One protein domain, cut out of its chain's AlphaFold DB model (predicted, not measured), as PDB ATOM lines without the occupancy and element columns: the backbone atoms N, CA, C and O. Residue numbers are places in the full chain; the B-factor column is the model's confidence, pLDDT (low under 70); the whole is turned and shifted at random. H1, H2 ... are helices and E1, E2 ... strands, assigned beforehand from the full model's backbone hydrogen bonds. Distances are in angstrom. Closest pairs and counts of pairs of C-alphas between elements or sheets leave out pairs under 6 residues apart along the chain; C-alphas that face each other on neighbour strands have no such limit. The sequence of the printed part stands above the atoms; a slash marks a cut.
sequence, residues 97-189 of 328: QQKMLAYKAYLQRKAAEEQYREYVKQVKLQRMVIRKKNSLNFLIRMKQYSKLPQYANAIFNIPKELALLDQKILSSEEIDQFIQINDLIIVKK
ATOM      1  N   GLN A  97      -8.118   6.982  21.862       92.94
ATOM      2  CA  GLN A  97      -9.003   8.122  22.109       92.94
ATOM      3  C   GLN A  97      -8.260   9.458  21.944       92.94
ATOM      4  O   GLN A  97      -8.774  10.369  21.290       92.94
ATOM      5  N   GLN A  98      -7.030   9.577  22.459       95.19
ATOM      6  CA  GLN A  98      -6.208  10.778  22.274       95.19
ATOM      7  C   GLN A  98      -5.841  11.014  20.805       95.19
ATOM      8  O   GLN A  98      -5.958  12.141  20.320       95.19
ATOM      9  N   LYS A  99      -5.446   9.964  20.074       94.69
ATOM     10  CA  LYS A  99      -5.157  10.052  18.631       94.69
ATOM     11  C   LYS A  99      -6.389  10.487  17.838       94.69
ATOM     12  O   LYS A  99      -6.285  11.367  16.986       94.69
ATOM     13  N   MET A 100      -7.554   9.922  18.151       94.56
ATOM     14  CA  MET A 100      -8.839  10.295  17.555       94.56
ATOM     15  C   MET A 100      -9.181  11.767  17.808       94.56
ATOM     16  O   MET A 100      -9.550  12.483  16.876       94.56
ATOM     17  N   LEU A 101      -9.017  12.247  19.045       96.06
ATOM     18  CA  LEU A 101      -9.241  13.652  19.395       96.06
ATOM     19  C   LEU A 101      -8.271  14.586  18.660       96.06
ATOM     20  O   LEU A 101      -8.705  15.588  18.092       96.06
ATOM     21  N   ALA A 102      -6.982  14.241  18.612       95.31
ATOM     22  CA  ALA A 102      -5.974  15.012  17.886       95.31
ATOM     23  C   ALA A 102      -6.275  15.068  16.380       95.31
ATOM     24  O   ALA A 102      -6.196  16.133  15.767       95.31
ATOM     25  N   TYR A 103      -6.682  13.942  15.787       97.06
ATOM     26  CA  TYR A 103      -7.080  13.875  14.385       97.06
ATOM     27  C   TYR A 103      -8.335  14.714  14.103       97.06
ATOM     28  O   TYR A 103      -8.359  15.485  13.143       97.06
ATOM     29  N   LYS A 104      -9.347  14.650  14.976       96.31
ATOM     30  CA  LYS A 104     -10.553  15.486  14.879       96.31
ATOM     31  C   LYS A 104     -10.212  16.978  14.944       96.31
ATOM     32  O   LYS A 104     -10.688  17.745  14.109       96.31
ATOM     33  N   ALA A 105      -9.347  17.381  15.876       96.69
ATOM     34  CA  ALA A 105      -8.876  18.762  15.990       96.69
ATOM     35  C   ALA A 105      -8.089  19.212  14.744       96.69
ATOM     36  O   ALA A 105      -8.275  20.329  14.260       96.69
ATOM     37  N   TYR A 106      -7.252  18.335  14.180       97.62
ATOM     38  CA  TYR A 106      -6.540  18.595  12.928       97.62
ATOM     39  C   TYR A 106      -7.502  18.830  11.755       97.62
ATOM     40  O   TYR A 106      -7.354  19.815  11.029       97.62
ATOM     41  N   LEU A 107      -8.506  17.965  11.582       97.56
ATOM     42  CA  LEU A 107      -9.512  18.121  10.530       97.56
ATOM     43  C   LEU A 107     -10.310  19.417  10.695       97.56
ATOM     44  O   LEU A 107     -10.507  20.139   9.719       97.56
ATOM     45  N   GLN A 108     -10.705  19.749  11.927       96.94
ATOM     46  CA  GLN A 108     -11.406  20.994  12.233       96.94
ATOM     47  C   GLN A 108     -10.560  22.222  11.874       96.94
ATOM     48  O   GLN A 108     -11.052  23.147  11.229       96.94
ATOM     49  N   ARG A 109      -9.268  22.219  12.230       96.62
ATOM     50  CA  ARG A 109      -8.336  23.286  11.848       96.62
ATOM     51  C   ARG A 109      -8.207  23.403  10.330       96.62
ATOM     52  O   ARG A 109      -8.251  24.509   9.804       96.62
ATOM     53  N   LYS A 110      -8.069  22.279   9.623       96.50
ATOM     54  CA  LYS A 110      -7.948  22.259   8.159       96.50
ATOM     55  C   LYS A 110      -9.197  22.834   7.481       96.50
ATOM     56  O   LYS A 110      -9.064  23.624   6.551       96.50
ATOM     57  N   ALA A 111     -10.385  22.492   7.982       95.81
ATOM     58  CA  ALA A 111     -11.646  23.051   7.503       95.81
ATOM     59  C   ALA A 111     -11.731  24.570   7.752       95.81
ATOM     60  O   ALA A 111     -12.087  25.318   6.844       95.81
ATOM     61  N   ALA A 112     -11.334  25.044   8.938       95.12
ATOM     62  CA  ALA A 112     -11.292  26.476   9.248       95.12
ATOM     63  C   ALA A 112     -10.293  27.243   8.357       95.12
ATOM     64  O   ALA A 112     -10.587  28.340   7.882       95.12
ATOM     65  N   GLU A 113      -9.124  26.657   8.076       96.19
ATOM     66  CA  GLU A 113      -8.140  27.232   7.151       96.19
ATOM     67  C   GLU A 113      -8.690  27.340   5.719       96.19
ATOM     68  O   GLU A 113      -8.429  28.327   5.029       96.19
ATOM     69  N   GLU A 114      -9.456  26.351   5.259       96.69
ATOM     70  CA  GLU A 114     -10.096  26.374   3.942       96.69
ATOM     71  C   GLU A 114     -11.196  27.440   3.858       96.69
ATOM     72  O   GLU A 114     -11.190  28.248   2.926       96.69
ATOM     73  N   GLN A 115     -12.057  27.530   4.876       95.44
ATOM     74  CA  GLN A 115     -13.064  28.589   4.990       95.44
ATOM     75  C   GLN A 115     -12.428  29.984   4.961       95.44
ATOM     76  O   GLN A 115     -12.883  30.863   4.228       95.44
ATOM     77  N   TYR A 116     -11.326  30.182   5.689       97.00
ATOM     78  CA  TYR A 116     -10.595  31.447   5.684       97.00
ATOM     79  C   TYR A 116     -10.017  31.784   4.299       97.00
ATOM     80  O   TYR A 116     -10.085  32.929   3.850       97.00
ATOM     81  N   ARG A 117      -9.474  30.794   3.578       93.94
ATOM     82  CA  ARG A 117      -8.966  30.998   2.209       93.94
ATOM     83  C   ARG A 117     -10.071  31.416   1.249       93.94
ATOM     84  O   ARG A 117      -9.847  32.323   0.445       93.94
ATOM     85  N   GLU A 118     -11.233  30.775   1.317       95.81
ATOM     86  CA  GLU A 118     -12.386  31.143   0.490       95.81
ATOM     87  C   GLU A 118     -12.890  32.547   0.831       95.81
ATOM     88  O   GLU A 118     -13.081  33.363  -0.072       95.81
ATOM     89  N   TYR A 119     -12.971  32.892   2.116       97.25
ATOM     90  CA  TYR A 119     -13.303  34.246   2.560       97.25
ATOM     91  C   TYR A 119     -12.347  35.303   1.975       97.25
ATOM     92  O   TYR A 119     -12.785  36.282   1.369       97.25
ATOM     93  N   VAL A 120     -11.029  35.085   2.056       95.62
ATOM     94  CA  VAL A 120     -10.032  36.013   1.489       95.62
ATOM     95  C   VAL A 120     -10.194  36.160  -0.030       95.62
ATOM     96  O   VAL A 120     -10.070  37.269  -0.564       95.62
ATOM     97  N   LYS A 121     -10.494  35.068  -0.751       96.00
ATOM     98  CA  LYS A 121     -10.784  35.122  -2.195       96.00
ATOM     99  C   LYS A 121     -12.030  35.958  -2.483       96.00
ATOM    100  O   LYS A 121     -11.992  36.781  -3.400       96.00
ATOM    101  N   GLN A 122     -13.097  35.778  -1.706       95.56
ATOM    102  CA  GLN A 122     -14.339  36.535  -1.854       95.56
ATOM    103  C   GLN A 122     -14.116  38.032  -1.617       95.56
ATOM    104  O   GLN A 122     -14.490  38.836  -2.470       95.56
ATOM    105  N   VAL A 123     -13.413  38.417  -0.547       94.12
ATOM    106  CA  VAL A 123     -13.077  39.827  -0.274       94.12
ATOM    107  C   VAL A 123     -12.251  40.427  -1.414       94.12
ATOM    108  O   VAL A 123     -12.508  41.545  -1.865       94.12
ATOM    109  N   LYS A 124     -11.272  39.682  -1.944       94.75
ATOM    110  CA  LYS A 124     -10.466  40.132  -3.089       94.75
ATOM    111  C   LYS A 124     -11.316  40.349  -4.344       94.75
ATOM    112  O   LYS A 124     -11.119  41.337  -5.052       94.75
ATOM    113  N   LEU A 125     -12.247  39.437  -4.623       95.81
ATOM    114  CA  LEU A 125     -13.172  39.546  -5.748       95.81
ATOM    115  C   LEU A 125     -14.094  40.762  -5.587       95.81
ATOM    116  O   LEU A 125     -14.224  41.545  -6.526       95.81
ATOM    117  N   GLN A 126     -14.656  40.963  -4.395       95.69
ATOM    118  CA  GLN A 126     -15.493  42.121  -4.078       95.69
ATOM    119  C   GLN A 126     -14.742  43.439  -4.297       95.69
ATOM    120  O   GLN A 126     -15.230  44.295  -5.032       95.69
ATOM    121  N   ARG A 127     -13.514  43.575  -3.778       93.38
ATOM    122  CA  ARG A 127     -12.676  44.771  -4.000       93.38
ATOM    123  C   ARG A 127     -12.424  45.035  -5.483       93.38
ATOM    124  O   ARG A 127     -12.519  46.168  -5.938       93.38
ATOM    125  N   MET A 128     -12.154  43.992  -6.267       93.94
ATOM    126  CA  MET A 128     -11.965  44.132  -7.714       93.94
ATOM    127  C   MET A 128     -13.239  44.609  -8.430       93.94
ATOM    128  O   MET A 128     -13.149  45.407  -9.363       93.94
ATOM    129  N   VAL A 129     -14.417  44.134  -8.015       95.31
ATOM    130  CA  VAL A 129     -15.703  44.596  -8.563       95.31
ATOM    131  C   VAL A 129     -15.953  46.059  -8.198       95.31
ATOM    132  O   VAL A 129     -16.313  46.839  -9.079       95.31
ATOM    133  N   ILE A 130     -15.709  46.444  -6.942       94.19
ATOM    134  CA  ILE A 130     -15.844  47.827  -6.463       94.19
ATOM    135  C   ILE A 130     -14.936  48.761  -7.271       94.19
ATOM    136  O   ILE A 130     -15.429  49.717  -7.861       94.19
ATOM    137  N   ARG A 131     -13.648  48.421  -7.423       92.69
ATOM    138  CA  ARG A 131     -12.695  49.176  -8.261       92.69
ATOM    139  C   ARG A 131     -13.195  49.393  -9.679       92.69
ATOM    140  O   ARG A 131     -13.130  50.503 -10.197       92.69
ATOM    141  N   LYS A 132     -13.678  48.326 -10.323       93.12
ATOM    142  CA  LYS A 132     -14.181  48.399 -11.701       93.12
ATOM    143  C   LYS A 132     -15.391  49.322 -11.805       93.12
ATOM    144  O   LYS A 132     -15.444  50.125 -12.731       93.12
ATOM    145  N   LYS A 133     -16.330  49.231 -10.859       95.44
ATOM    146  CA  LYS A 133     -17.503  50.115 -10.814       95.44
ATOM    147  C   LYS A 133     -17.105  51.570 -10.577       95.44
ATOM    148  O   LYS A 133     -17.543  52.432 -11.328       95.44
ATOM    149  N   ASN A 134     -16.227  51.832  -9.614       94.81
ATOM    150  CA  ASN A 134     -15.766  53.186  -9.305       94.81
ATOM    151  C   ASN A 134     -14.987  53.807 -10.466       94.81
ATOM    152  O   ASN A 134     -15.236  54.953 -10.820       94.81
ATOM    153  N   SER A 135     -14.113  53.039 -11.119       92.38
ATOM    154  CA  SER A 135     -13.404  53.494 -12.319       92.38
ATOM    155  C   SER A 135     -14.365  53.831 -13.461       92.38
ATOM    156  O   SER A 135     -14.197  54.859 -14.114       92.38
ATOM    157  N   LEU A 136     -15.395  53.010 -13.680       94.81
ATOM    158  CA  LEU A 136     -16.408  53.282 -14.697       94.81
ATOM    159  C   LEU A 136     -17.221  54.540 -14.367       94.81
ATOM    160  O   LEU A 136     -17.367  55.404 -15.230       94.81
ATOM    161  N   ASN A 137     -17.711  54.664 -13.132       95.12
ATOM    162  CA  ASN A 137     -18.474  55.830 -12.683       95.12
ATOM    163  C   ASN A 137     -17.641  57.112 -12.801       95.12
ATOM    164  O   ASN A 137     -18.127  58.109 -13.330       95.12
ATOM    165  N   PHE A 138     -16.369  57.058 -12.397       95.50
ATOM    166  CA  PHE A 138     -15.423  58.159 -12.540       95.50
ATOM    167  C   PHE A 138     -15.262  58.578 -14.008       95.50
ATOM    168  O   PHE A 138     -15.413  59.750 -14.337       95.50
ATOM    169  N   LEU A 139     -15.036  57.628 -14.921       94.75
ATOM    170  CA  LEU A 139     -14.905  57.922 -16.353       94.75
ATOM    171  C   LEU A 139     -16.187  58.505 -16.958       94.75
ATOM    172  O   LEU A 139     -16.120  59.436 -17.762       94.75
ATOM    173  N   ILE A 140     -17.354  57.975 -16.579       96.56
ATOM    174  CA  ILE A 140     -18.651  58.521 -16.999       96.56
ATOM    175  C   ILE A 140     -18.774  59.969 -16.528       96.56
ATOM    176  O   ILE A 140     -19.167  60.828 -17.318       96.56
ATOM    177  N   ARG A 141     -18.399  60.249 -15.277       96.56
ATOM    178  CA  ARG A 141     -18.500  61.586 -14.700       96.56
ATOM    179  C   ARG A 141     -17.531  62.574 -15.348       96.56
ATOM    180  O   ARG A 141     -17.949  63.651 -15.757       96.56
ATOM    181  N   MET A 142     -16.286  62.169 -15.591       95.12
ATOM    182  CA  MET A 142     -15.308  62.970 -16.343       95.12
ATOM    183  C   MET A 142     -15.791  63.284 -17.766       95.12
ATOM    184  O   MET A 142     -15.662  64.412 -18.237       95.12
ATOM    185  N   LYS A 143     -16.434  62.319 -18.434       95.81
ATOM    186  CA  LYS A 143     -17.060  62.527 -19.749       95.81
ATOM    187  C   LYS A 143     -18.265  63.475 -19.698       95.81
ATOM    188  O   LYS A 143     -18.594  64.094 -20.705       95.81
ATOM    189  N   GLN A 144     -18.972  63.557 -18.571       96.81
ATOM    190  CA  GLN A 144     -20.031  64.551 -18.386       96.81
ATOM    191  C   GLN A 144     -19.427  65.947 -18.214       96.81
ATOM    192  O   GLN A 144     -19.867  66.870 -18.891       96.81
ATOM    193  N   TYR A 145     -18.378  66.083 -17.396       97.06
ATOM    194  CA  TYR A 145     -17.666  67.349 -17.219       97.06
ATOM    195  C   TYR A 145     -17.085  67.888 -18.527       97.06
ATOM    196  O   TYR A 145     -17.249  69.070 -18.813       97.06
ATOM    197  N   SER A 146     -16.517  67.030 -19.378       96.12
ATOM    198  CA  SER A 146     -15.963  67.443 -20.676       96.12
ATOM    199  C   SER A 146     -16.996  67.986 -21.671       96.12
ATOM    200  O   SER A 146     -16.615  68.500 -22.715       96.12
ATOM    201  N   LYS A 147     -18.298  67.810 -21.412       97.00
ATOM    202  CA  LYS A 147     -19.373  68.358 -22.253       97.00
ATOM    203  C   LYS A 147     -19.854  69.729 -21.788       97.00
ATOM    204  O   LYS A 147     -20.627  70.355 -22.507       97.00
ATOM    205  N   LEU A 148     -19.472  70.166 -20.589       96.69
ATOM    206  CA  LEU A 148     -19.906  71.454 -20.063       96.69
ATOM    207  C   LEU A 148     -19.062  72.576 -20.685       96.69
ATOM    208  O   LEU A 148     -17.839  72.435 -20.762       96.69
ATOM    209  N   PRO A 149     -19.677  73.707 -21.076       95.38
ATOM    210  CA  PRO A 149     -18.978  74.796 -21.761       95.38
ATOM    211  C   PRO A 149     -17.845  75.389 -20.914       95.38
ATOM    212  O   PRO A 149     -16.769  75.672 -21.433       95.38
ATOM    213  N   GLN A 150     -18.031  75.466 -19.592       94.94
ATOM    214  CA  GLN A 150     -17.018  75.948 -18.643       94.94
ATOM    215  C   GLN A 150     -15.722  75.114 -18.621       94.94
ATOM    216  O   GLN A 150     -14.689  75.588 -18.160       94.94
ATOM    217  N   TYR A 151     -15.761  73.878 -19.129       95.94
ATOM    218  CA  TYR A 151     -14.619  72.964 -19.173       95.94
ATOM    219  C   TYR A 151     -14.156  72.655 -20.602       95.94
ATOM    220  O   TYR A 151     -13.374  71.724 -20.794       95.94
ATOM    221  N   ALA A 152     -14.595  73.427 -21.605       93.31
ATOM    222  CA  ALA A 152     -14.240  73.196 -23.009       93.31
ATOM    223  C   ALA A 152     -12.716  73.156 -23.243       93.31
ATOM    224  O   ALA A 152     -12.232  72.335 -24.017       93.31
ATOM    225  N   ASN A 153     -11.965  73.981 -22.505       92.31
ATOM    226  CA  ASN A 153     -10.505  74.097 -22.602       92.31
ATOM    227  C   ASN A 153      -9.765  73.501 -21.390       92.31
ATOM    228  O   ASN A 153      -8.612  73.848 -21.122       92.31
ATOM    229  N   ALA A 154     -10.424  72.632 -20.619       95.88
ATOM    230  CA  ALA A 154      -9.829  72.039 -19.430       95.88
ATOM    231  C   ALA A 154      -8.910  70.850 -19.762       95.88
ATOM    232  O   ALA A 154      -9.184  70.050 -20.659       95.88
ATOM    233  N   ILE A 155      -7.829  70.699 -18.993       94.19
ATOM    234  CA  ILE A 155      -6.996  69.493 -18.983       94.19
ATOM    235  C   ILE A 155      -7.524  68.550 -17.900       94.19
ATOM    236  O   ILE A 155      -7.623  68.924 -16.732       94.19
ATOM    237  N   PHE A 156      -7.818  67.310 -18.291       95.62
ATOM    238  CA  PHE A 156      -8.277  66.256 -17.390       95.62
ATOM    239  C   PHE A 156      -7.104  65.356 -16.988       95.62
ATOM    240  O   PHE A 156      -6.644  64.525 -17.776       95.62
ATOM    241  N   ASN A 157      -6.640  65.490 -15.748       92.44
ATOM    242  CA  ASN A 157      -5.613  64.626 -15.179       92.44
ATOM    243  C   ASN A 157      -6.276  63.390 -14.570       92.44
ATOM    244  O   ASN A 157      -6.820  63.436 -13.474       92.44
ATOM    245  N   ILE A 158      -6.247  62.263 -15.284       89.94
ATOM    246  CA  ILE A 158      -6.809  60.999 -14.787       89.94
ATOM    247  C   ILE A 158      -5.713  60.238 -14.024       89.94
ATOM    248  O   ILE A 158      -4.727  59.825 -14.647       89.94
ATOM    249  N   PRO A 159      -5.863  59.999 -12.706       87.44
ATOM    250  CA  PRO A 159      -4.907  59.207 -11.945       87.44
ATOM    251  C   PRO A 159      -4.786  57.800 -12.532       87.44
ATOM    252  O   PRO A 159      -5.788  57.143 -12.820       87.44
ATOM    253  N   LYS A 160      -3.551  57.307 -12.683       80.81
ATOM    254  CA  LYS A 160      -3.302  55.941 -13.179       80.81
ATOM    255  C   LYS A 160      -3.845  54.877 -12.229       80.81
ATOM    256  O   LYS A 160      -4.236  53.800 -12.671       80.81
ATOM    257  N   GLU A 161      -3.878  55.184 -10.936       77.81
ATOM    258  CA  GLU A 161      -4.317  54.265  -9.899       77.81
ATOM    259  C   GLU A 161      -5.389  54.924  -9.036       77.81
ATOM    260  O   GLU A 161      -5.107  55.735  -8.161       77.81
ATOM    261  N   LEU A 162      -6.643  54.518  -9.239       79.19
ATOM    262  CA  LEU A 162      -7.753  54.820  -8.331       79.19
ATOM    263  C   LEU A 162      -7.751  53.858  -7.125       79.19
ATOM    264  O   LEU A 162      -8.801  53.397  -6.686       79.19
ATOM    265  N   ALA A 163      -6.565  53.501  -6.617       74.62
ATOM    266  CA  ALA A 163      -6.388  52.486  -5.573       74.62
ATOM    267  C   ALA A 163      -7.048  52.870  -4.238       74.62
ATOM    268  O   ALA A 163      -7.352  52.008  -3.416       74.62
ATOM    269  N   LEU A 164      -7.309  54.164  -4.039       78.25
ATOM    270  CA  LEU A 164      -8.023  54.686  -2.875       78.25
ATOM    271  C   LEU A 164      -9.523  54.326  -2.894       78.25
ATOM    272  O   LEU A 164     -10.173  54.358  -1.854       78.25
ATOM    273  N   LEU A 165     -10.072  53.910  -4.043       81.06
ATOM    274  CA  LEU A 165     -11.506  53.668  -4.248       81.06
ATOM    275  C   LEU A 165     -11.925  52.205  -4.026       81.06
ATOM    276  O   LEU A 165     -12.837  51.704  -4.683       81.06
ATOM    277  N   ASP A 166     -11.257  51.498  -3.118       88.50
ATOM    278  CA  ASP A 166     -11.412  50.048  -2.945       88.50
ATOM    279  C   ASP A 166     -12.483  49.626  -1.937       88.50
ATOM    280  O   ASP A 166     -12.898  48.464  -1.928       88.50
ATOM    281  N   GLN A 167     -12.875  50.532  -1.042       88.81
ATOM    282  CA  GLN A 167     -13.632  50.175   0.161       88.81
ATOM    283  C   GLN A 167     -15.144  50.123  -0.083       88.81
ATOM    284  O   GLN A 167     -15.816  49.219   0.406       88.81
ATOM    285  N   LYS A 168     -15.675  51.074  -0.857       94.00
ATOM    286  CA  LYS A 168     -17.110  51.265  -1.099       94.00
ATOM    287  C   LYS A 168     -17.333  51.738  -2.534       94.00
ATOM    288  O   LYS A 168     -16.464  52.384  -3.118       94.00
ATOM    289  N   ILE A 169     -18.490  51.406  -3.111       94.38
ATOM    290  CA  ILE A 169     -18.927  51.992  -4.384       94.38
ATOM    291  C   ILE A 169     -19.279  53.457  -4.132       94.38
ATOM    292  O   ILE A 169     -20.159  53.726  -3.316       94.38
ATOM    293  N   LEU A 170     -18.592  54.368  -4.817       95.75
ATOM    294  CA  LEU A 170     -18.811  55.794  -4.634       95.75
ATOM    295  C   LEU A 170     -20.102  56.262  -5.310       95.75
ATOM    296  O   LEU A 170     -20.420  55.831  -6.427       95.75
ATOM    297  N   SER A 171     -20.811  57.172  -4.643       97.00
ATOM    298  CA  SER A 171     -21.880  57.961  -5.256       97.00
ATOM    299  C   SER A 171     -21.306  58.969  -6.258       97.00
ATOM    300  O   SER A 171     -20.104  59.239  -6.289       97.00
ATOM    301  N   SER A 172     -22.167  59.544  -7.099       96.19
ATOM    302  CA  SER A 172     -21.767  60.623  -8.010       96.19
ATOM    303  C   SER A 172     -21.219  61.838  -7.261       96.19
ATOM    304  O   SER A 172     -20.234  62.420  -7.693       96.19
ATOM    305  N   GLU A 173     -21.812  62.178  -6.118       97.44
ATOM    306  CA  GLU A 173     -21.401  63.311  -5.282       97.44
ATOM    307  C   GLU A 173     -20.027  63.077  -4.643       97.44
ATOM    308  O   GLU A 173     -19.178  63.963  -4.666       97.44
ATOM    309  N   GLU A 174     -19.772  61.868  -4.130       96.25
ATOM    310  CA  GLU A 174     -18.464  61.490  -3.575       96.25
ATOM    311  C   GLU A 174     -17.370  61.536  -4.662       96.25
ATOM    312  O   GLU A 174     -16.235  61.932  -4.395       96.25
ATOM    313  N   ILE A 175     -17.703  61.164  -5.906       95.75
ATOM    314  CA  ILE A 175     -16.791  61.281  -7.056       95.75
ATOM    315  C   ILE A 175     -16.507  62.749  -7.384       95.75
ATOM    316  O   ILE A 175     -15.357  63.092  -7.652       95.75
ATOM    317  N   ASP A 176     -17.520  63.612  -7.346       96.38
ATOM    318  CA  ASP A 176     -17.357  65.043  -7.613       96.38
ATOM    319  C   ASP A 176     -16.477  65.709  -6.551       96.38
ATOM    320  O   ASP A 176     -15.541  66.430  -6.893       96.38
ATOM    321  N   GLN A 177     -16.699  65.386  -5.274       96.25
ATOM    322  CA  GLN A 177     -15.826  65.812  -4.177       96.25
ATOM    323  C   GLN A 177     -14.392  65.320  -4.389       96.25
ATOM    324  O   GLN A 177     -13.444  66.083  -4.227       96.25
ATOM    325  N   PHE A 178     -14.209  64.063  -4.803       94.75
ATOM    326  CA  PHE A 178     -12.883  63.519  -5.087       94.75
ATOM    327  C   PHE A 178     -12.182  64.252  -6.242       94.75
ATOM    328  O   PHE A 178     -10.981  64.516  -6.157       94.75
ATOM    329  N   ILE A 179     -12.911  64.596  -7.306       95.06
ATOM    330  CA  ILE A 179     -12.391  65.368  -8.444       95.06
ATOM    331  C   ILE A 179     -11.939  66.761  -7.994       95.06
ATOM    332  O   ILE A 179     -10.867  67.197  -8.409       95.06
ATOM    333  N   GLN A 180     -12.730  67.418  -7.142       95.12
ATOM    334  CA  GLN A 180     -12.421  68.738  -6.589       95.12
ATOM    335  C   GLN A 180     -11.210  68.699  -5.653       95.12
ATOM    336  O   GLN A 180     -10.284  69.471  -5.832       95.12
ATOM    337  N   ILE A 181     -11.174  67.763  -4.699       95.19
ATOM    338  CA  ILE A 181     -10.088  67.654  -3.707       95.19
ATOM    339  C   ILE A 181      -8.725  67.396  -4.366       95.19
ATOM    340  O   ILE A 181      -7.700  67.815  -3.838       95.19
ATOM    341  N   ASN A 182      -8.699  66.675  -5.491       93.56
ATOM    342  CA  ASN A 182      -7.456  66.309  -6.175       93.56
ATOM    343  C   ASN A 182      -7.144  67.198  -7.391       93.56
ATOM    344  O   ASN A 182      -6.243  66.850  -8.154       93.56
ATOM    345  N   ASP A 183      -7.899  68.281  -7.609       94.62
ATOM    346  CA  ASP A 183      -7.722  69.216  -8.730       94.62
ATOM    347  C   ASP A 183      -7.553  68.511 -10.091       94.62
ATOM    348  O   ASP A 183      -6.682  68.825 -10.908       94.62
ATOM    349  N   LEU A 184      -8.393  67.501 -10.354       95.12
ATOM    350  CA  LEU A 184      -8.245  66.652 -11.547       95.12
ATOM    351  C   LEU A 184      -8.661  67.356 -12.847       95.12
ATOM    352  O   LEU A 184      -8.420  66.827 -13.937       95.12
ATOM    353  N   ILE A 185      -9.294  68.525 -12.744       96.31
ATOM    354  CA  ILE A 185      -9.738  69.352 -13.866       96.31
ATOM    355  C   ILE A 185      -9.046  70.708 -13.753       96.31
ATOM    356  O   ILE A 185      -9.394  71.518 -12.898       96.31
ATOM    357  N   ILE A 186      -8.091  70.968 -14.642       95.06
ATOM    358  CA  ILE A 186      -7.362  72.239 -14.686       95.06
ATOM    359  C   ILE A 186      -7.919  73.062 -15.844       95.06
ATOM    360  O   ILE A 186      -7.695  72.732 -17.010       95.06
ATOM    361  N   VAL A 187      -8.656  74.129 -15.535       94.06
ATOM    362  CA  VAL A 187      -9.174  75.060 -16.546       94.06
ATOM    363  C   VAL A 187      -8.050  75.998 -16.969       94.06
ATOM    364  O   VAL A 187      -7.550  76.773 -16.156       94.06
ATOM    365  N   LYS A 188      -7.641  75.943 -18.243       90.31
ATOM    366  CA  LYS A 188      -6.746  76.963 -18.792       90.31
ATOM    367  C   LYS A 188      -7.523  78.267 -18.910       90.31
ATOM    368  O   LYS A 188      -8.477  78.339 -19.683       90.31
ATOM    369  N   LYS A 189      -7.115  79.284 -18.152       85.56
ATOM    370  CA  LYS A 189      -7.519  80.659 -18.436       85.56
ATOM    371  C   LYS A 189      -6.859  81.029 -19.762       85.56
ATOM    372  O   LYS A 189      -5.645  80.925 -19.891       85.56
TER     373      LYS A 189
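This is residues 97 to 189 of the 328 residues of an uncharacterized protein of Oxytricha trifallax (UniProt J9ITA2). One long helix, H1, makes the length of this rod; its residues 97 to 123 stick out, and beside the far part of H1 the residues after it fold back into a small head, where H2 crosses H1 near a two-strand antiparallel sheet, E1 and E2. The printed part has 93 residues, ordered H1, E1, H2, E2, mostly helix. It is extended: radius of gyration of the C-alphas 23.1 A, spans 83 by 17 by 16 A.

Find C-alpha 97 at (-9.003, 8.122, 22.109); H1, residues 97 to 145, runs 71.6 A from there. Then come E1, residues 154 to 156, H2, residues 172 to 181, 14.3 A long, and E2, residues 185 to 187, ending at C-alpha 187 (-9.174, 75.060, -16.546).

Look at residues 137 to 141: with these alone H1 touches H2, about perpendicular at 76 degrees; the closest C-alphas, of Phe 138 and Ile 175, are 6.5 A apart. E1 and E2 are antiparallel at 160 degrees, with N 155 and O 186 within hydrogen-bond range at 2.8 A. In H1 and H2 every O i to N i+4 pair is within range.

The farthest C-alphas, 97 and 189, are 83.1 A apart. The printed part has no cut, the link E1 to H2 is long, and no printed residue is under 70 in pLDDT.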